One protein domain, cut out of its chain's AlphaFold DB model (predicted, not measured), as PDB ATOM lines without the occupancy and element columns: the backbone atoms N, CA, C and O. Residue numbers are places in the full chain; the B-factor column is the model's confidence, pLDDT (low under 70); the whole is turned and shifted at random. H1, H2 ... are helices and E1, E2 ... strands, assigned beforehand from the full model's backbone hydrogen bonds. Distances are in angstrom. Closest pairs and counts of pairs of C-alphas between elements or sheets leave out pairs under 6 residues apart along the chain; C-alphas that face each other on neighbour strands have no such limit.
ATOM      1  N   LYS A   7     -25.590  54.334  -9.492       76.81
ATOM      2  CA  LYS A   7     -26.811  53.540  -9.304       76.81
ATOM      3  C   LYS A   7     -27.038  52.549 -10.441       76.81
ATOM      4  O   LYS A   7     -27.415  51.413 -10.194       76.81
ATOM      5  N   ASP A   8     -26.779  52.968 -11.676       75.88
ATOM      6  CA  ASP A   8     -26.927  52.086 -12.833       75.88
ATOM      7  C   ASP A   8     -25.862  50.978 -12.825       75.88
ATOM      8  O   ASP A   8     -26.142  49.864 -13.250       75.88
ATOM      9  N   LYS A   9     -24.651  51.252 -12.315       78.81
ATOM     10  CA  LYS A   9     -23.624  50.210 -12.135       78.81
ATOM     11  C   LYS A   9     -24.040  49.175 -11.102       78.81
ATOM     12  O   LYS A   9     -23.973  47.992 -11.398       78.81
ATOM     13  N   GLU A  10     -24.486  49.626  -9.932       83.81
ATOM     14  CA  GLU A  10     -24.973  48.746  -8.862       83.81
ATOM     15  C   GLU A  10     -26.140  47.882  -9.358       83.81
ATOM     16  O   GLU A  10     -26.164  46.675  -9.131       83.81
ATOM     17  N   PHE A  11     -27.072  48.479 -10.106       83.81
ATOM     18  CA  PHE A  11     -28.165  47.754 -10.749       83.81
ATOM     19  C   PHE A  11     -27.661  46.678 -11.719       83.81
ATOM     20  O   PHE A  11     -28.086  45.528 -11.629       83.81
ATOM     21  N   VAL A  12     -26.748  47.034 -12.628       81.69
ATOM     22  CA  VAL A  12     -26.183  46.086 -13.599       81.69
ATOM     23  C   VAL A  12     -25.446  44.949 -12.890       81.69
ATOM     24  O   VAL A  12     -25.647  43.793 -13.242       81.69
ATOM     25  N   GLU A  13     -24.634  45.245 -11.875       85.56
ATOM     26  CA  GLU A  13     -23.916  44.231 -11.092       85.56
ATOM     27  C   GLU A  13     -24.877  43.261 -10.392       85.56
ATOM     28  O   GLU A  13     -24.675  42.048 -10.464       85.56
ATOM     29  N   LEU A  14     -25.952  43.773  -9.782       88.69
ATOM     30  CA  LEU A  14     -26.987  42.942  -9.164       88.69
ATOM     31  C   LEU A  14     -27.698  42.063 -10.196       88.69
ATOM     32  O   LEU A  14     -27.819  40.860  -9.978       88.69
ATOM     33  N   ILE A  15     -28.124  42.619 -11.335       87.12
ATOM     34  CA  ILE A  15     -28.758  41.839 -12.409       87.12
ATOM     35  C   ILE A  15     -27.824  40.730 -12.901       87.12
ATOM     36  O   ILE A  15     -28.258  39.587 -13.011       87.12
ATOM     37  N   CYS A  16     -26.544  41.026 -13.138       84.19
ATOM     38  CA  CYS A  16     -25.556  40.023 -13.543       84.19
ATOM     39  C   CYS A  16     -25.390  38.911 -12.501       84.19
ATOM     40  O   CYS A  16     -25.239  37.745 -12.864       84.19
ATOM     41  N   GLN A  17     -25.433  39.258 -11.214       88.44
ATOM     42  CA  GLN A  17     -25.379  38.280 -10.133       88.44
ATOM     43  C   GLN A  17     -26.625  37.382 -10.145       88.44
ATOM     44  O   GLN A  17     -26.480  36.165 -10.136       88.44
ATOM     45  N   TYR A  18     -27.829  37.949 -10.281       90.56
ATOM     46  CA  TYR A  18     -29.065  37.169 -10.415       90.56
ATOM     47  C   TYR A  18     -29.067  36.265 -11.648       90.56
ATOM     48  O   TYR A  18     -29.471  35.113 -11.543       90.56
ATOM     49  N   VAL A  19     -28.601  36.763 -12.797       87.06
ATOM     50  CA  VAL A  19     -28.426  35.962 -14.018       87.06
ATOM     51  C   VAL A  19     -27.583  34.732 -13.719       87.06
ATOM     52  O   VAL A  19     -28.029  33.615 -13.961       87.06
ATOM     53  N   LYS A  20     -26.402  34.935 -13.132       86.50
ATOM     54  CA  LYS A  20     -25.490  33.846 -12.797       86.50
ATOM     55  C   LYS A  20     -26.114  32.866 -11.808       86.50
ATOM     56  O   LYS A  20     -26.087  31.667 -12.034       86.50
ATOM     57  N   ASP A  21     -26.700  33.382 -10.735       90.44
ATOM     58  CA  ASP A  21     -27.265  32.550  -9.677       90.44
ATOM     59  C   ASP A  21     -28.456  31.720 -10.161       90.44
ATOM     60  O   ASP A  21     -28.688  30.654  -9.607       90.44
ATOM     61  N   ILE A  22     -29.195  32.196 -11.171       90.56
ATOM     62  CA  ILE A  22     -30.267  31.444 -11.835       90.56
ATOM     63  C   ILE A  22     -29.687  30.371 -12.765       90.56
ATOM     64  O   ILE A  22     -30.186  29.249 -12.765       90.56
ATOM     65  N   GLN A  23     -28.641  30.689 -13.533       85.81
ATOM     66  CA  GLN A  23     -27.972  29.721 -14.413       85.81
ATOM     67  C   GLN A  23     -27.249  28.613 -13.633       85.81
ATOM     68  O   GLN A  23     -27.197  27.480 -14.093       85.81
ATOM     69  N   ASP A  24     -26.749  28.917 -12.434       87.38
ATOM     70  CA  ASP A  24     -26.069  27.960 -11.554       87.38
ATOM     71  C   ASP A  24     -27.055  27.052 -10.771       87.38
ATOM     72  O   ASP A  24     -26.618  26.197  -9.987       87.38
ATOM     73  N   ILE A  25     -28.380  27.210 -10.935       89.31
ATOM     74  CA  ILE A  25     -29.371  26.361 -10.253       89.31
ATOM     75  C   ILE A  25     -29.315  24.943 -10.821       89.31
ATOM     76  O   ILE A  25     -29.732  24.690 -11.947       89.31
ATOM     77  N   LYS A  26     -28.905  23.986  -9.983       87.81
ATOM     78  CA  LYS A  26     -29.085  22.558 -10.268       87.81
ATOM     79  C   LYS A  26     -30.537  22.168 -10.034       87.81
ATOM     80  O   LYS A  26     -31.037  22.280  -8.911       87.81
ATOM     81  N   THR A  27     -31.203  21.726 -11.089       88.50
ATOM     82  CA  THR A  27     -32.639  21.436 -11.059       88.50
ATOM     83  C   THR A  27     -32.968  20.053 -10.484       88.50
ATOM     84  O   THR A  27     -32.150  19.135 -10.495       88.50
ATOM     85  N   ASP A  28     -34.188  19.890  -9.967       89.50
ATOM     86  CA  ASP A  28     -34.669  18.657  -9.328       89.50
ATOM     87  C   ASP A  28     -35.746  17.920 -10.156       89.50
ATOM     88  O   ASP A  28     -36.372  18.482 -11.059       89.50
ATOM     89  N   ASP A  29     -35.991  16.647  -9.827       88.75
ATOM     90  CA  ASP A  29     -37.060  15.805 -10.391       88.75
ATOM     91  C   ASP A  29     -38.333  15.772  -9.545       88.75
ATOM     92  O   ASP A  29     -39.163  14.873  -9.721       88.75
ATOM     93  N   LEU A  30     -38.534  16.719  -8.635       89.56
ATOM     94  CA  LEU A  30     -39.753  16.748  -7.842       89.56
ATOM     95  C   LEU A  30     -40.936  17.116  -8.737       89.56
ATOM     96  O   LEU A  30     -40.878  18.033  -9.556       89.56
ATOM     97  N   ASP A  31     -42.027  16.380  -8.557       88.19
ATOM     98  CA  ASP A  31     -43.315  16.735  -9.147       88.19
ATOM     99  C   ASP A  31     -43.811  18.040  -8.487       88.19
ATOM    100  O   ASP A  31     -44.083  19.056  -9.133       88.19
ATOM    101  N   ASP A  32     -43.829  18.077  -7.152       90.12
ATOM    102  CA  ASP A  32     -44.200  19.294  -6.440       90.12
ATOM    103  C   ASP A  32     -43.067  20.331  -6.419       90.12
ATOM    104  O   ASP A  32     -42.263  20.403  -5.484       90.12
ATOM    105  N   LYS A  33     -43.071  21.196  -7.435       92.69
ATOM    106  CA  LYS A  33     -42.173  22.352  -7.586       92.69
ATOM    107  C   LYS A  33     -42.367  23.471  -6.549       92.69
ATOM    108  O   LYS A  33     -41.715  24.505  -6.635       92.69
ATOM    109  N   LEU A  34     -43.274  23.308  -5.583       92.69
ATOM    110  CA  LEU A  34     -43.427  24.208  -4.433       92.69
ATOM    111  C   LEU A  34     -43.062  23.547  -3.097       92.69
ATOM    112  O   LEU A  34     -43.185  24.182  -2.047       92.69
ATOM    113  N   SER A  35     -42.593  22.300  -3.125       92.88
ATOM    114  CA  SER A  35     -42.054  21.628  -1.947       92.88
ATOM    115  C   SER A  35     -40.772  22.308  -1.452       92.88
ATOM    116  O   SER A  35     -40.034  22.923  -2.224       92.88
ATOM    117  N   GLN A  36     -40.491  22.171  -0.154       92.44
ATOM    118  CA  GLN A  36     -39.304  22.753   0.493       92.44
ATOM    119  C   GLN A  36     -37.979  22.244  -0.084       92.44
ATOM    120  O   GLN A  36     -36.956  22.889   0.072       92.44
ATOM    121  N   GLU A  37     -37.997  21.090  -0.745       91.44
ATOM    122  CA  GLU A  37     -36.809  20.475  -1.330       91.44
ATOM    123  C   GLU A  37     -36.581  20.910  -2.786       91.44
ATOM    124  O   GLU A  37     -35.511  20.647  -3.333       91.44
ATOM    125  N   SER A  38     -37.549  21.592  -3.413       93.19
ATOM    126  CA  SER A  38     -37.443  22.005  -4.816       93.19
ATOM    127  C   SER A  38     -36.398  23.098  -5.023       93.19
ATOM    128  O   SER A  38     -36.243  24.016  -4.214       93.19
ATOM    129  N   ALA A  39     -35.689  23.023  -6.144       92.81
ATOM    130  CA  ALA A  39     -34.627  23.929  -6.547       92.81
ATOM    131  C   ALA A  39     -35.114  25.381  -6.587       92.81
ATOM    132  O   ALA A  39     -34.460  26.271  -6.039       92.81
ATOM    133  N   ILE A  40     -36.305  25.619  -7.147       93.81
ATOM    134  CA  ILE A  40     -36.902  26.956  -7.180       93.81
ATOM    135  C   ILE A  40     -37.224  27.482  -5.774       93.81
ATOM    136  O   ILE A  40     -36.979  28.655  -5.500       93.81
ATOM    137  N   VAL A  41     -37.722  26.649  -4.852       94.75
ATOM    138  CA  VAL A  41     -37.969  27.082  -3.465       94.75
ATOM    139  C   VAL A  41     -36.656  27.356  -2.740       94.75
ATOM    140  O   VAL A  41     -36.535  28.421  -2.139       94.75
ATOM    141  N   ASN A  42     -35.651  26.490  -2.878       94.69
ATOM    142  CA  ASN A  42     -34.314  26.701  -2.316       94.69
ATOM    143  C   ASN A  42     -33.688  28.019  -2.801       94.69
ATOM    144  O   ASN A  42     -33.156  28.797  -2.003       94.69
ATOM    145  N   PHE A  43     -33.796  28.315  -4.100       95.00
ATOM    146  CA  PHE A  43     -33.351  29.591  -4.658       95.00
ATOM    147  C   PHE A  43     -34.088  30.770  -4.012       95.00
ATOM    148  O   PHE A  43     -33.455  31.731  -3.571       95.00
ATOM    149  N   LEU A  44     -35.415  30.686  -3.894       95.25
ATOM    150  CA  LEU A  44     -36.233  31.736  -3.286       95.25
ATOM    151  C   LEU A  44     -35.928  31.952  -1.799       95.25
ATOM    152  O   LEU A  44     -35.900  33.096  -1.350       95.25
ATOM    153  N   GLU A  45     -35.676  30.889  -1.039       94.12
ATOM    154  CA  GLU A  45     -35.339  30.964   0.389       94.12
ATOM    155  C   GLU A  45     -33.942  31.546   0.638       94.12
ATOM    156  O   GLU A  45     -33.703  32.151   1.685       94.12
ATOM    157  N   SER A  46     -33.038  31.453  -0.342       92.88
ATOM    158  CA  SER A  46     -31.716  32.095  -0.284       92.88
ATOM    159  C   SER A  46     -31.765  33.627  -0.412       92.88
ATOM    160  O   SER A  46     -30.741  34.299  -0.256       92.88
ATOM    161  N   ARG A  47     -32.944  34.198  -0.696       94.00
ATOM    162  CA  ARG A  47     -33.131  35.619  -1.008       94.00
ATOM    163  C   ARG A  47     -34.156  36.281  -0.107       94.00
ATOM    164  O   ARG A  47     -35.115  35.681   0.370       94.00
ATOM    165  N   LYS A  48     -33.998  37.593   0.064       96.38
ATOM    166  CA  LYS A  48     -35.001  38.415   0.734       96.38
ATOM    167  C   LYS A  48     -36.064  38.850  -0.275       96.38
ATOM    168  O   LYS A  48     -35.806  39.673  -1.151       96.38
ATOM    169  N   ILE A  49     -37.264  38.299  -0.129       96.25
ATOM    170  CA  ILE A  49     -38.405  38.546  -1.014       96.25
ATOM    171  C   ILE A  49     -39.370  39.533  -0.357       96.25
ATOM    172  O   ILE A  49     -39.769  39.340   0.792       96.25
ATOM    173  N   ILE A  50     -39.783  40.565  -1.096       95.88
ATOM    174  CA  ILE A  50     -40.802  41.531  -0.649       95.88
ATOM    175  C   ILE A  50     -42.188  41.231  -1.225       95.88
ATOM    176  O   ILE A  50     -43.200  41.592  -0.626       95.88
ATOM    177  N   HIS A  51     -42.254  40.543  -2.366       95.62
ATOM    178  CA  HIS A  51     -43.505  40.071  -2.951       95.62
ATOM    179  C   HIS A  51     -43.309  38.715  -3.629       95.62
ATOM    180  O   HIS A  51     -42.339  38.533  -4.358       95.62
ATOM    181  N   LYS A  52     -44.247  37.789  -3.414       95.88
ATOM    182  CA  LYS A  52     -44.305  36.476  -4.067       95.88
ATOM    183  C   LYS A  52     -45.749  36.173  -4.445       95.88
ATOM    184  O   LYS A  52     -46.638  36.285  -3.601       95.88
ATOM    185  N   SER A  53     -45.971  35.752  -5.681       96.56
ATOM    186  CA  SER A  53     -47.276  35.331  -6.185       96.56
ATOM    187  C   SER A  53     -47.114  34.117  -7.093       96.56
ATOM    188  O   SER A  53     -46.340  34.150  -8.043       96.56
ATOM    189  N   VAL A  54     -47.838  33.035  -6.808       96.31
ATOM    190  CA  VAL A  54     -47.860  31.846  -7.672       96.31
ATOM    191  C   VAL A  54     -48.883  32.083  -8.779       96.31
ATOM    192  O   VAL A  54     -50.072  32.245  -8.504       96.31
ATOM    193  N   LYS A  55     -48.422  32.120 -10.028       94.00
ATOM    194  CA  LYS A  55     -49.253  32.390 -11.209       94.00
ATOM    195  C   LYS A  55     -49.883  31.127 -11.763       94.00
ATOM    196  O   LYS A  55     -51.042  31.139 -12.173       94.00
ATOM    197  N   SER A  56     -49.135  30.032 -11.734       91.19
ATOM    198  CA  SER A  56     -49.601  28.719 -12.152       91.19
ATOM    199  C   SER A  56     -48.838  27.645 -11.391       91.19
ATOM    200  O   SER A  56     -47.645  27.785 -11.135       91.19
ATOM    201  N   HIS A  57     -49.534  26.573 -11.028       91.25
ATOM    202  CA  HIS A  57     -48.952  25.398 -10.391       91.25
ATOM    203  C   HIS A  57     -49.679  24.156 -10.891       91.25
ATOM    204  O   HIS A  57     -50.911  24.088 -10.905       91.25
ATOM    205  N   ARG A  58     -48.903  23.198 -11.378       87.62
ATOM    206  CA  ARG A  58     -49.342  21.883 -11.840       87.62
ATOM    207  C   ARG A  58     -48.344  20.854 -11.328       87.62
ATOM    208  O   ARG A  58     -47.261  21.211 -10.886       87.62
ATOM    209  N   VAL A  59     -48.690  19.578 -11.481       78.38
ATOM    210  CA  VAL A  59     -47.904  18.428 -10.999       78.38
ATOM    211  C   VAL A  59     -46.436  18.442 -11.433       78.38
ATOM    212  O   VAL A  59     -45.668  17.765 -10.798       78.38
ATOM    213  N   ASN A  60     -46.045  19.171 -12.480       85.25
ATOM    214  CA  ASN A  60     -44.671  19.199 -12.996       85.25
ATOM    215  C   ASN A  60     -44.215  20.611 -13.391       85.25
ATOM    216  O   ASN A  60     -43.233  20.763 -14.108       85.25
ATOM    217  N   TYR A  61     -44.982  21.637 -13.022       91.25
ATOM    218  CA  TYR A  61     -44.776  22.996 -13.511       91.25
ATOM    219  C   TYR A  61     -45.147  24.009 -12.446       91.25
ATOM    220  O   TYR A  61     -46.235  23.930 -11.865       91.25
ATOM    221  N   VAL A  62     -44.311  25.022 -12.276       95.19
ATOM    222  CA  VAL A  62     -44.675  26.213 -11.521       95.19
ATOM    223  C   VAL A  62     -44.226  27.472 -12.244       95.19
ATOM    224  O   VAL A  62     -43.211  27.487 -12.932       95.19
ATOM    225  N   GLU A  63     -45.002  28.533 -12.056       96.94
ATOM    226  CA  GLU A  63     -44.678  29.893 -12.461       96.94
ATOM    227  C   GLU A  63     -44.907  30.825 -11.275       96.94
ATOM    228  O   GLU A  63     -45.999  30.842 -10.686       96.94
ATOM    229  N   ILE A  64     -43.880  31.585 -10.906       96.44
ATOM    230  CA  ILE A  64     -43.872  32.439  -9.722       96.44
ATOM    231  C   ILE A  64     -43.407  33.836 -10.113       96.44
ATOM    232  O   ILE A  64     -42.306  34.015 -10.623       96.44
ATOM    233  N   ASP A  65     -44.228  34.823  -9.785       96.69
ATOM    234  CA  ASP A  65     -43.868  36.231  -9.827       96.69
ATOM    235  C   ASP A  65     -43.262  36.645  -8.484       96.69
ATOM    236  O   ASP A  65     -43.872  36.459  -7.424       96.69
ATOM    237  N   VAL A  66     -42.065  37.225  -8.517       96.25
ATOM    238  CA  VAL A  66     -41.275  37.586  -7.340       96.25
ATOM    239  C   VAL A  66     -40.703  38.990  -7.486       96.25
ATOM    240  O   VAL A  66     -40.311  39.417  -8.569       96.25
ATOM    241  N   ILE A  67     -40.654  39.721  -6.376       94.94
ATOM    242  CA  ILE A  67     -39.886  40.959  -6.252       94.94
ATOM    243  C   ILE A  67     -38.936  40.787  -5.071       94.94
ATOM    244  O   ILE A  67     -39.379  40.489  -3.953       94.94
ATOM    245  N   PHE A  68     -37.643  40.975  -5.321       95.38
ATOM    246  CA  PHE A  68     -36.596  40.910  -4.305       95.38
ATOM    247  C   PHE A  68     -36.341  42.286  -3.681       95.38
ATOM    248  O   PHE A  68     -36.583  43.323  -4.297       95.38
ATOM    249  N   ASP A  69     -35.882  42.296  -2.431       94.88
ATOM    250  CA  ASP A  69     -35.647  43.517  -1.646       94.88
ATOM    251  C   ASP A  69     -34.522  44.399  -2.208       94.88
ATOM    252  O   ASP A  69     -34.585  45.621  -2.095       94.88
ATOM    253  N   ASP A  70     -33.507  43.787  -2.821       93.44
ATOM    254  CA  ASP A  70     -32.355  44.457  -3.438       93.44
ATOM    255  C   ASP A  70     -32.638  44.965  -4.863       93.44
ATOM    256  O   ASP A  70     -31.959  45.873  -5.343       93.44
ATOM    257  N   LEU A  71     -33.686  44.445  -5.511       91.19
ATOM    258  CA  LEU A  71     -34.191  44.891  -6.811       91.19
ATOM    259  C   LEU A  71     -35.713  45.147  -6.755       91.19
ATOM    260  O   LEU A  71     -36.476  44.525  -7.499       91.19
ATOM    261  N   PRO A  72     -36.189  46.103  -5.927       90.69
ATOM    262  CA  PRO A  72     -37.619  46.305  -5.663       90.69
ATOM    263  C   PRO A  72     -38.409  46.778  -6.892       90.69
ATOM    264  O   PRO A  72     -39.632  46.649  -6.950       90.69
ATOM    265  N   ASN A  73     -37.700  47.310  -7.888       87.00
ATOM    266  CA  ASN A  73     -38.257  47.784  -9.146       87.00
ATOM    267  C   ASN A  73     -38.241  46.717 -10.249       87.00
ATOM    268  O   ASN A  73     -38.616  47.028 -11.376       87.00
ATOM    269  N   CYS A  74     -37.813  45.487  -9.964       89.56
ATOM    270  CA  CYS A  74     -37.789  44.393 -10.931       89.56
ATOM    271  C   CYS A  74     -38.805  43.316 -10.561       89.56
ATOM    272  O   CYS A  74     -38.852  42.841  -9.427       89.56
ATOM    273  N   LEU A  75     -39.613  42.916 -11.537       92.44
ATOM    274  CA  LEU A  75     -40.409  41.705 -11.472       92.44
ATOM    275  C   LEU A  75     -39.616  40.556 -12.067       92.44
ATOM    276  O   LEU A  75     -39.221  40.612 -13.227       92.44
ATOM    277  N   PHE A  76     -39.448  39.517 -11.270       94.94
ATOM    278  CA  PHE A  76     -38.917  38.239 -11.694       94.94
ATOM    279  C   PHE A  76     -40.087  37.293 -11.921       94.94
ATOM    280  O   PHE A  76     -40.857  37.055 -10.994       94.94
ATOM    281  N   THR A  77     -40.215  36.741 -13.118       95.88
ATOM    282  CA  THR A  77     -41.114  35.618 -13.391       95.88
ATOM    283  C   THR A  77     -40.256  34.377 -13.557       95.88
ATOM    284  O   THR A  77     -39.577  34.224 -14.570       95.88
ATOM    285  N   LEU A  78     -40.260  33.516 -12.543       96.12
ATOM    286  CA  LEU A  78     -39.507  32.267 -12.513       96.12
ATOM    287  C   LEU A  78     -40.421  31.115 -12.903       96.12
ATOM    288  O   LEU A  78     -41.511  30.968 -12.345       96.12
ATOM    289  N   THR A  79     -39.957  30.278 -13.819       95.44
ATOM    290  CA  THR A  79     -40.628  29.039 -14.201       95.44
ATOM    291  C   THR A  79     -39.717  27.856 -13.943       95.44
ATOM    292  O   THR A  79     -38.510  27.947 -14.150       95.44
ATOM    293  N   ASP A  80     -40.304  26.756 -13.491       93.69
ATOM    294  CA  ASP A  80     -39.629  25.468 -13.352       93.69
ATOM    295  C   ASP A  80     -40.560  24.390 -13.916       93.69
ATOM    296  O   ASP A  80     -41.695  24.237 -13.452       93.69
ATOM    297  N   ASN A  81     -40.104  23.698 -14.964       90.69
ATOM    298  CA  ASN A  81     -40.864  22.675 -15.675       90.69
ATOM    299  C   ASN A  81     -40.090  21.357 -15.748       90.69
ATOM    300  O   ASN A  81     -39.049  21.281 -16.400       90.69
ATOM    301  N   LYS A  82     -40.611  20.299 -15.125       88.62
ATOM    302  CA  LYS A  82     -39.973  18.979 -15.104       88.62
ATOM    303  C   LYS A  82     -39.828  18.406 -16.517       88.62
ATOM    304  O   LYS A  82     -40.781  18.391 -17.300       88.62
ATOM    305  N   ILE A  83     -38.638  17.896 -16.820       84.81
ATOM    306  CA  ILE A  83     -38.331  17.232 -18.087       84.81
ATOM    307  C   ILE A  83     -38.695  15.749 -17.956       84.81
ATOM    308  O   ILE A  83     -38.494  15.127 -16.911       84.81
ATOM    309  N   ALA A  84     -39.264  15.175 -19.015       83.31
ATOM    310  CA  ALA A  84     -39.542  13.745 -19.051       83.31
ATOM    311  C   ALA A  84     -38.231  12.946 -19.080       83.31
ATOM    312  O   ALA A  84     -37.308  13.304 -19.806       83.31
ATOM    313  N   GLU A  85     -38.176  11.846 -18.330       82.88
ATOM    314  CA  GLU A  85     -37.025  10.942 -18.344       82.88
ATOM    315  C   GLU A  85     -36.758  10.435 -19.776       82.88
ATOM    316  O   GLU A  85     -37.671   9.887 -20.413       82.88
ATOM    317  N   PRO A  86     -35.539  10.629 -20.317       79.31
ATOM    318  CA  PRO A  86     -35.178  10.108 -21.625       79.31
ATOM    319  C   PRO A  86     -35.007   8.588 -21.570       79.31
ATOM    320  O   PRO A  86     -34.887   7.966 -20.516       79.31
ATOM    321  N   ASN A  87     -34.983   7.950 -22.739       80.19
ATOM    322  CA  ASN A  87     -34.717   6.518 -22.800       80.19
ATOM    323  C   ASN A  87     -33.295   6.233 -22.290       80.19
ATOM    324  O   ASN A  87     -32.355   6.896 -22.703       80.19
ATOM    325  N   THR A  88     -33.108   5.188 -21.482       78.06
ATOM    326  CA  THR A  88     -31.787   4.790 -20.954       78.06
ATOM    327  C   THR A  88     -30.770   4.382 -22.026       78.06
ATOM    328  O   THR A  88     -29.598   4.168 -21.723       78.06
ATOM    329  N   LYS A  89     -31.213   4.222 -23.275       80.12
ATOM    330  CA  LYS A  89     -30.368   3.968 -24.450       80.12
ATOM    331  C   LYS A  89     -30.036   5.229 -25.254       80.12
ATOM    332  O   LYS A  89     -29.370   5.104 -26.276       80.12
ATOM    333  N   ASP A  90     -30.572   6.379 -24.861       74.38
ATOM    334  CA  ASP A  90     -30.323   7.674 -25.487       74.38
ATOM    335  C   ASP A  90     -29.074   8.311 -24.870       74.38
ATOM    336  O   ASP A  90     -28.871   8.233 -23.657       74.38
ATOM    337  N   ASP A  91     -28.255   8.961 -25.690       69.19
ATOM    338  CA  ASP A  91     -27.078   9.691 -25.221       69.19
ATOM    339  C   ASP A  91     -27.488  10.853 -24.289       69.19
ATOM    340  O   ASP A  91     -26.779  11.147 -23.326       69.19
ATOM    341  N   ALA A  92     -28.691  11.416 -24.484       69.38
ATOM    342  CA  ALA A  92     -29.283  12.449 -23.624       69.38
ATOM    343  C   ALA A  92     -29.591  11.973 -22.186       69.38
ATOM    344  O   ALA A  92     -29.913  12.780 -21.314       69.38
ATOM    345  N   PHE A  93     -29.500  10.667 -21.909       66.38
ATOM    346  CA  PHE A  93     -29.671  10.128 -20.558       66.38
ATOM    347  C   PHE A  93     -28.583  10.604 -19.590       66.38
ATOM    348  O   PHE A  93     -28.857  10.769 -18.404       66.38
ATOM    349  N   TYR A  94     -27.364  10.859 -20.077       62.28
ATOM    350  CA  TYR A  94     -26.290  11.393 -19.237       62.28
ATOM    351  C   TYR A  94     -26.536  12.853 -18.845       62.28
ATOM    352  O   TYR A  94     -26.332  13.202 -17.682       62.28
ATOM    353  N   ASP A  95     -27.051  13.662 -19.771       63.72
ATOM    354  CA  ASP A  95     -27.389  15.070 -19.525       63.72
ATOM    355  C   ASP A  95     -28.563  15.204 -18.535       63.72
ATOM    356  O   ASP A  95     -28.597  16.113 -17.704       63.72
ATOM    357  N   TRP A  96     -29.476  14.227 -18.527       69.12
ATOM    358  CA  TRP A  96     -30.592  14.155 -17.576       69.12
ATOM    359  C   TRP A  96     -30.168  13.951 -16.110       69.12
ATOM    360  O   TRP A  96     -30.960  14.194 -15.200       69.12
ATOM    361  N   TYR A  97     -28.932  13.517 -15.835       64.31
ATOM    362  CA  TYR A  97     -28.466  13.348 -14.451       64.31
ATOM    363  C   TYR A  97     -28.126  14.660 -13.747       64.31
ATOM    364  O   TYR A  97     -28.198  14.702 -12.515       64.31
ATOM    365  N   GLU A  98     -27.726  15.697 -14.485       69.56
ATOM    366  CA  GLU A  98     -27.364  16.986 -13.892       69.56
ATOM    367  C   GLU A  98     -28.578  17.905 -13.751       69.56
ATOM    368  O   GLU A  98     -28.760  18.482 -12.678       69.56
ATOM    369  N   ASN A  99     -29.442  17.955 -14.774       75.31
ATOM    370  CA  ASN A  99     -30.665  18.750 -14.764       75.31
ATOM    371  C   ASN A  99     -31.898  17.925 -15.129       75.31
ATOM    372  O   ASN A  99     -31.959  17.251 -16.158       75.31
ATOM    373  N   LYS A 100     -32.912  18.007 -14.267       83.75
ATOM    374  CA  LYS A 100     -34.142  17.205 -14.348       83.75
ATOM    375  C   LYS A 100     -35.391  18.048 -14.598       83.75
ATOM    376  O   LYS A 100     -36.485  17.517 -14.823       83.75
ATOM    377  N   SER A 101     -35.231  19.363 -14.608       84.62
ATOM    378  CA  SER A 101     -36.230  20.307 -15.068       84.62
ATOM    379  C   SER A 101     -35.571  21.435 -15.853       84.62
ATOM    380  O   SER A 101     -34.352  21.567 -15.884       84.62
ATOM    381  N   TYR A 102     -36.385  22.211 -16.550       84.44
ATOM    382  CA  TYR A 102     -35.942  23.367 -17.307       84.44
ATOM    383  C   TYR A 102     -36.470  24.629 -16.632       84.44
ATOM    384  O   TYR A 102     -37.683  24.774 -16.433       84.44
ATOM    385  N   MET A 103     -35.543  25.515 -16.266       88.81
ATOM    386  CA  MET A 103     -35.844  26.796 -15.644       88.81
ATOM    387  C   MET A 103     -35.685  27.939 -16.639       88.81
ATOM    388  O   MET A 103     -34.637  28.098 -17.262       88.81
ATOM    389  N   ILE A 104     -36.721  28.773 -16.732       90.19
ATOM    390  CA  ILE A 104     -36.655  30.063 -17.422       90.19
ATOM    391  C   ILE A 104     -37.009  31.152 -16.424       90.19
ATOM    392  O   ILE A 104     -38.018  31.048 -15.716       90.19
ATOM    393  N   SER A 105     -36.223  32.223 -16.413       92.06
ATOM    394  CA  SER A 105     -36.529  33.442 -15.674       92.06
ATOM    395  C   SER A 105     -36.685  34.630 -16.612       92.06
ATOM    396  O   SER A 105     -35.841  34.869 -17.473       92.06
ATOM    397  N   TYR A 106     -37.721  35.431 -16.382       92.12
ATOM    398  CA  TYR A 106     -37.874  36.751 -16.984       92.12
ATOM    399  C   TYR A 106     -37.660  37.834 -15.934       92.12
ATOM    400  O   TYR A 106     -38.256  37.761 -14.864       92.12
ATOM    401  N   ILE A 107     -36.854  38.848 -16.239       90.12
ATOM    402  CA  ILE A 107     -36.702  40.040 -15.399       90.12
ATOM    403  C   ILE A 107     -37.243  41.244 -16.159       90.12
ATOM    404  O   ILE A 107     -36.693  41.626 -17.193       90.12
ATOM    405  N   GLU A 108     -38.301  41.849 -15.635       87.88
ATOM    406  CA  GLU A 108     -38.903  43.080 -16.144       87.88
ATOM    407  C   GLU A 108     -38.695  44.214 -15.134       87.88
ATOM    408  O   GLU A 108     -39.160  44.147 -13.994       87.88
ATOM    409  N   ALA A 109     -38.025  45.291 -15.543       80.88
ATOM    410  CA  ALA A 109     -37.924  46.497 -14.726       80.88
ATOM    411  C   ALA A 109     -39.249  47.285 -14.783       80.88
ATOM    412  O   ALA A 109     -39.565  47.933 -15.778       80.88
ATOM    413  N   LYS A 110     -40.029  47.238 -13.699       66.25
ATOM    414  CA  LYS A 110     -41.359  47.858 -13.566       66.25
ATOM    415  C   LYS A 110     -41.332  49.383 -13.510       66.25
ATOM    416  O   LYS A 110     -42.312  50.025 -13.878       66.25
ATOM    417  N   ASP A 111     -40.239  49.972 -13.036       61.91
ATOM    418  CA  ASP A 111     -40.119  51.421 -12.851       61.91
ATOM    419  C   ASP A 111     -39.527  52.078 -14.110       61.91
ATOM    420  O   ASP A 111     -38.428  52.616 -14.059       61.91
ATOM    421  N   ASN A 112     -40.233  51.921 -15.245       54.09
ATOM    422  CA  ASN A 112     -40.280  52.693 -16.511       54.09
ATOM    423  C   ASN A 112     -39.023  53.345 -17.135       54.09
ATOM    424  O   ASN A 112     -39.136  53.973 -18.188       54.09
ATOM    425  N   ASN A 113     -37.836  53.232 -16.553       61.28
ATOM    426  CA  ASN A 113     -36.628  53.865 -17.070       61.28
ATOM    427  C   ASN A 113     -35.975  53.027 -18.160       61.28
ATOM    428  O   ASN A 113     -35.212  53.570 -18.954       61.28
ATOM    429  N   THR A 114     -36.290  51.733 -18.217       67.44
ATOM    430  CA  THR A 114     -35.721  50.820 -19.201       67.44
ATOM    431  C   THR A 114     -36.810  50.022 -19.883       67.44
ATOM    432  O   THR A 114     -37.618  49.375 -19.218       67.44
ATOM    433  N   ASN A 115     -36.794  49.997 -21.208       73.94
ATOM    434  CA  ASN A 115     -37.722  49.194 -21.999       73.94
ATOM    435  C   ASN A 115     -37.209  47.751 -22.164       73.94
ATOM    436  O   ASN A 115     -37.384  47.166 -23.224       73.94
ATOM    437  N   LEU A 116     -36.508  47.195 -21.170       78.88
ATOM    438  CA  LEU A 116     -35.736  45.955 -21.287       78.88
ATOM    439  C   LEU A 116     -36.370  44.805 -20.496       78.88
ATOM    440  O   LEU A 116     -36.794  44.987 -19.355       78.88
ATOM    441  N   ILE A 117     -36.375  43.616 -21.097       84.56
ATOM    442  CA  ILE A 117     -36.691  42.335 -20.460       84.56
ATOM    443  C   ILE A 117     -35.493  41.408 -20.633       84.56
ATOM    444  O   ILE A 117     -34.995  41.229 -21.748       84.56
ATOM    445  N   PHE A 118     -35.072  40.783 -19.540       85.12
ATOM    446  CA  PHE A 118     -34.031  39.761 -19.536       85.12
ATOM    447  C   PHE A 118     -34.689  38.396 -19.499       85.12
ATOM    448  O   PHE A 118     -35.428  38.109 -18.566       85.12
ATOM    449  N   CYS A 119     -34.431  37.573 -20.502       87.00
ATOM    450  CA  CYS A 119     -34.798  36.167 -20.524       87.00
ATOM    451  C   CYS A 119     -33.544  35.366 -20.193       87.00
ATOM    452  O   CYS A 119     -32.534  35.499 -20.881       87.00
ATOM    453  N   ILE A 120     -33.599  34.586 -19.125       86.56
ATOM    454  CA  ILE A 120     -32.464  33.848 -18.583       86.56
ATOM    455  C   ILE A 120     -32.828  32.376 -18.612       86.56
ATOM    456  O   ILE A 120     -33.839  31.971 -18.038       86.56
ATOM    457  N   GLU A 121     -31.978  31.608 -19.269       83.19
ATOM    458  CA  GLU A 121     -31.996  30.155 -19.317       83.19
ATOM    459  C   GLU A 121     -30.598  29.651 -18.964       83.19
ATOM    460  O   GLU A 121     -29.637  30.421 -18.988       83.19
ATOM    461  N   GLU A 122     -30.471  28.363 -18.656       80.12
ATOM    462  CA  GLU A 122     -29.193  27.758 -18.259       80.12
ATOM    463  C   GLU A 122     -28.051  28.106 -19.229       80.12
ATOM    464  O   GLU A 122     -27.028  28.651 -18.822       80.12
ATOM    465  N   GLU A 123     -28.250  27.879 -20.529       75.94
ATOM    466  CA  GLU A 123     -27.182  28.030 -21.524       75.94
ATOM    467  C   GLU A 123     -27.063  29.441 -22.113       75.94
ATOM    468  O   GLU A 123     -26.045  29.767 -22.731       75.94
ATOM    469  N   PHE A 124     -28.085  30.293 -21.977       76.56
ATOM    470  CA  PHE A 124     -28.069  31.607 -22.616       76.56
ATOM    471  C   PHE A 124     -28.914  32.662 -21.910       76.56
ATOM    472  O   PHE A 124     -29.864  32.391 -21.180       76.56
ATOM    473  N   VAL A 125     -28.586  33.913 -22.228       78.12
ATOM    474  CA  VAL A 125     -29.351  35.087 -21.814       78.12
ATOM    475  C   VAL A 125     -29.754  35.861 -23.059       78.12
ATOM    476  O   VAL A 125     -28.912  36.262 -23.868       78.12
ATOM    477  N   GLU A 126     -31.052  36.086 -23.217       80.88
ATOM    478  CA  GLU A 126     -31.614  36.892 -24.294       80.88
ATOM    479  C   GLU A 126     -32.169  38.198 -23.731       80.88
ATOM    480  O   GLU A 126     -32.957  38.216 -22.787       80.88
ATOM    481  N   LEU A 127     -31.797  39.311 -24.359       78.50
ATOM    482  CA  LEU A 127     -32.341  40.619 -24.031       78.50
ATOM    483  C   LEU A 127     -33.403  41.029 -25.054       78.50
ATOM    484  O   LEU A 127     -33.151  41.021 -26.264       78.50
ATOM    485  N   LYS A 128     -34.580  41.423 -24.569       78.44
ATOM    486  CA  LYS A 128     -35.726  41.857 -25.381       78.44
ATOM    487  C   LYS A 128     -36.178  43.255 -24.990       78.44
ATOM    488  O   LYS A 128     -35.954  43.701 -23.869       78.44
ATOM    489  N   LEU A 129     -36.858  43.926 -25.920       79.12
ATOM    490  CA  LEU A 129     -37.623  45.125 -25.594       79.12
ATOM    491  C   LEU A 129     -39.005  44.727 -25.062       79.12
ATOM    492  O   LEU A 129     -39.633  43.851 -25.658       79.12
ATOM    493  N   ASN A 130     -39.486  45.389 -24.008       76.88
ATOM    494  CA  ASN A 130     -40.852  45.201 -23.504       76.88
ATOM    495  C   ASN A 130     -41.878  45.670 -24.553       76.88
ATOM    496  O   ASN A 130     -42.757  44.915 -24.964       76.88
ATOM    497  N   ASP A 131     -41.682  46.876 -25.096       77.62
ATOM    498  CA  ASP A 131     -42.386  47.363 -26.285       77.62
ATOM    499  C   ASP A 131     -41.421  47.518 -27.483       77.62
ATOM    500  O   ASP A 131     -40.647  48.485 -27.552       77.62
ATOM    501  N   PRO A 132     -41.470  46.622 -28.487       72.00
ATOM    502  CA  PRO A 132     -40.590  46.676 -29.656       72.00
ATOM    503  C   PRO A 132     -40.828  47.894 -30.569       72.00
ATOM    504  O   PRO A 132     -39.996  48.171 -31.451       72.00
ATOM    505  N   LYS A 133     -41.939  48.625 -30.389       78.12
ATOM    506  CA  LYS A 133     -42.271  49.839 -31.154       78.12
ATOM    507  C   LYS A 133     -41.522  51.070 -30.656       78.12
ATOM    508  O   LYS A 133     -41.259  51.961 -31.459       78.12
ATOM    509  N   ILE A 134     -41.164  51.112 -29.372       72.44
ATOM    510  CA  ILE A 134     -40.505  52.268 -28.740       72.44
ATOM    511  C   ILE A 134     -39.033  52.388 -29.183       72.44
ATOM    512  O   ILE A 134     -38.454  53.472 -29.152       72.44
ATOM    513  N   GLY A 135     -38.453  51.307 -29.723       68.44
ATOM    514  CA  GLY A 135     -37.052  51.276 -30.139       68.44
ATOM    515  C   GLY A 135     -36.098  51.299 -28.944       68.44
ATOM    516  O   GLY A 135     -36.527  51.285 -27.793       68.44
ATOM    517  N   LEU A 136     -34.793  51.280 -29.225       74.31
ATOM    518  CA  LEU A 136     -33.758  51.304 -28.193       74.31
ATOM    519  C   LEU A 136     -33.369  52.755 -27.884       74.31
ATOM    520  O   LEU A 136     -32.826  53.448 -28.750       74.31
ATOM    521  N   GLY A 137     -33.646  53.218 -26.664       77.62
ATOM    522  CA  GLY A 137     -33.214  54.529 -26.196       77.62
ATOM    523  C   GLY A 137     -31.714  54.566 -25.884       77.62
ATOM    524  O   GLY A 137     -31.060  53.538 -25.720       77.62
ATOM    525  N   LYS A 138     -31.145  55.771 -25.750       78.00
ATOM    526  CA  LYS A 138     -29.727  55.932 -25.370       78.00
ATOM    527  C   LYS A 138     -29.420  55.321 -23.997       78.00
ATOM    528  O   LYS A 138     -28.368  54.720 -23.828       78.00
ATOM    529  N   HIS A 139     -30.330  55.483 -23.038       78.12
ATOM    530  CA  HIS A 139     -30.174  54.930 -21.693       78.12
ATOM    531  C   HIS A 139     -30.179  53.394 -21.711       78.12
ATOM    532  O   HIS A 139     -29.274  52.785 -21.149       78.12
ATOM    533  N   ASP A 140     -31.114  52.785 -22.450       75.25
ATOM    534  CA  ASP A 140     -31.145  51.333 -22.656       75.25
ATOM    535  C   ASP A 140     -29.838  50.843 -23.299       75.25
ATOM    536  O   ASP A 140     -29.228  49.897 -22.815       75.25
ATOM    537  N   ALA A 141     -29.356  51.523 -24.348       77.44
ATOM    538  CA  ALA A 141     -28.110  51.162 -25.028       77.44
ATOM    539  C   ALA A 141     -26.881  51.218 -24.102       77.44
ATOM    540  O   ALA A 141     -25.997  50.365 -24.191       77.44
ATOM    541  N   ASP A 142     -26.816  52.203 -23.203       78.00
ATOM    542  CA  ASP A 142     -25.741  52.301 -22.213       78.00
ATOM    543  C   ASP A 142     -25.805  51.134 -21.211       78.00
ATOM    544  O   ASP A 142     -24.771  50.529 -20.919       78.00
ATOM    545  N   ILE A 143     -26.997  50.760 -20.734       76.06
ATOM    546  CA  ILE A 143     -27.192  49.599 -19.848       76.06
ATOM    547  C   ILE A 143     -26.764  48.306 -20.549       76.06
ATOM    548  O   ILE A 143     -25.974  47.545 -19.991       76.06
ATOM    549  N   ILE A 144     -27.191  48.101 -21.797       75.62
ATOM    550  CA  ILE A 144     -26.819  46.940 -22.617       75.62
ATOM    551  C   ILE A 144     -25.308  46.790 -22.750       75.62
ATOM    552  O   ILE A 144     -24.782  45.694 -22.579       75.62
ATOM    553  N   ASN A 145     -24.601  47.875 -23.065       76.56
ATOM    554  CA  ASN A 145     -23.152  47.813 -23.244       76.56
ATOM    555  C   ASN A 145     -22.439  47.417 -21.943       76.56
ATOM    556  O   ASN A 145     -21.514  46.613 -21.976       76.56
ATOM    557  N   ASN A 146     -22.898  47.920 -20.794       75.38
ATOM    558  CA  ASN A 146     -22.310  47.549 -19.503       75.38
ATOM    559  C   ASN A 146     -22.642  46.104 -19.109       75.38
ATOM    560  O   ASN A 146     -21.783  45.411 -18.566       75.38
ATOM    561  N   LEU A 147     -23.855  45.635 -19.412       74.62
ATOM    562  CA  LEU A 147     -24.231  44.234 -19.229       74.62
ATOM    563  C   LEU A 147     -23.359  43.323 -20.076       74.62
ATOM    564  O   LEU A 147     -22.817  42.374 -19.537       74.62
ATOM    565  N   ARG A 148     -23.153  43.627 -21.361       70.50
ATOM    566  CA  ARG A 148     -22.228  42.877 -22.224       70.50
ATOM    567  C   ARG A 148     -20.828  42.822 -21.631       70.50
ATOM    568  O   ARG A 148     -20.292  41.742 -21.446       70.50
ATOM    569  N   ASP A 149     -20.276  43.955 -21.211       69.88
ATOM    570  CA  ASP A 149     -18.924  44.008 -20.639       69.88
ATOM    571  C   ASP A 149     -18.752  43.184 -19.342       69.88
ATOM    572  O   ASP A 149     -17.628  42.783 -19.001       69.88
ATOM    573  N   ILE A 150     -19.830  42.980 -18.576       65.12
ATOM    574  CA  ILE A 150     -19.825  42.234 -17.308       65.12
ATOM    575  C   ILE A 150     -20.217  40.772 -17.539       65.12
ATOM    576  O   ILE A 150     -19.514  39.874 -17.078       65.12
ATOM    577  N   CYS A 151     -21.283  40.519 -18.287       64.00
ATOM    578  CA  CYS A 151     -21.770  39.190 -18.617       64.00
ATOM    579  C   CYS A 151     -20.901  38.467 -19.642       64.00
ATOM    580  O   CYS A 151     -20.803  37.265 -19.512       64.00
ATOM    581  N   ASP A 152     -20.191  39.104 -20.576       63.75
ATOM    582  CA  ASP A 152     -19.232  38.392 -21.452       63.75
ATOM    583  C   ASP A 152     -18.093  37.735 -20.641       63.75
ATOM    584  O   ASP A 152     -17.379  36.863 -21.131       63.75
ATOM    585  N   LYS A 153     -17.920  38.133 -19.371       56.94
ATOM    586  CA  LYS A 153     -16.998  37.498 -18.416       56.94
ATOM    587  C   LYS A 153     -17.643  36.372 -17.598       56.94
ATOM    588  O   LYS A 153     -16.923  35.680 -16.884       56.94
ATOM    589  N   ILE A 154     -18.968  36.226 -17.654       51.94
ATOM    590  CA  ILE A 154     -19.782  35.336 -16.806       51.94
ATOM    591  C   ILE A 154     -20.560  34.303 -17.646       51.94
ATOM    592  O   ILE A 154     -20.694  33.163 -17.226       51.94
TER     593      ILE A 154
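AT A GLANCE: This is residues 7 to 154 of the 165 residues of an uncharacterized protein of marine metagenome (UniProt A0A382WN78). A twisted sheet of six strands forms a wall, with the long helix H1 packed over one face along E4 and E5; H4 packs slantwise on H1, and the short helix H2 grazes the sheet near E2 and E3. Beyond one end of E3 and E4, the chain runs out into a long arm with the small helix H3, where residues 87 to 92 stick out. The printed part has 148 residues, with four named helices and six named strands in the order H1 H2 E1 E2 E3 H3 E4 E5 E6 H4. The sheet's order is E1 E2 E3 E4 E5 E6, all antiparallel, and the class is mixed, helices and strands. The whole is compact, with a radius of gyration of the C-alphas of 16.5 A, yet elongated, spanning 51 by 33 by 28 A.

IN THESE COORDINATES: The sheet holds E1, residues 49 to 58, 22.7 A long; E2, 61 to 68, 21.7 A; E3, 74 to 82, 25.8 A; E4, 101 to 109, 26.2 A; E5, 116 to 121, 16.4 A; and E6, 125 to 129, 13.5 A. E1 bends by 57 degrees at residue 55. H1, residues 7 to 23, is 24.4 A long and begins at C-alpha 7 (-26.811, 53.540, -9.304). H2 is residues 39 to 45, 9.9 A, and H3 is residues 92 to 95, 5.2 A. H4, residues 138 to 151, 19.7 A, ends at C-alpha 151 (-21.770, 39.190, -18.617).

HOW THE PARTS SIT: E1 E2 E3 and E4 E5 E6 are meanders, each strand the antiparallel neighbour of the one before. N and O pairs within hydrogen-bond range include N 53 and O 65 at 2.8 A for E1 and E2, N 64 and O 78 at 2.8 A for E2 and E3, N 77 and O 106 at 2.8 A for E3 and E4, N 107 and O 118 at 2.8 A for E4 and E5, and N 119 and O 126 at 2.8 A for E5 and E6. H1 on one face makes two layers, a helix over a sheet, at a height over the sheet of 9.7 A. It lies over E5 and only just over E4, where 3 of its C-alphas fall, and runs along the strands, at 6 degrees to E5 on the local plane. H1 and H4 touch, closest at the C-alphas of Val 12 and Leu 147, 6.2 A, at a steep tilt of 47 degrees, the same way. H4 only grazes the sheet with residues 140 to 151, and H2 with residues 39 to 44. H3 is not on the sheet. Every O i to N i+4 pair is within range in H1, H2 and H4; H3 is too short for one.

THE WHOLE: The C-alphas farthest apart, of Lys 89 and Lys 138, are 52.0 A apart. The printed part has no cut. The link from H1 to H2, 15 residues, is long. pLDDT is under 70 at residues 91 to 98, 110 to 114, 135 and 149 to 154.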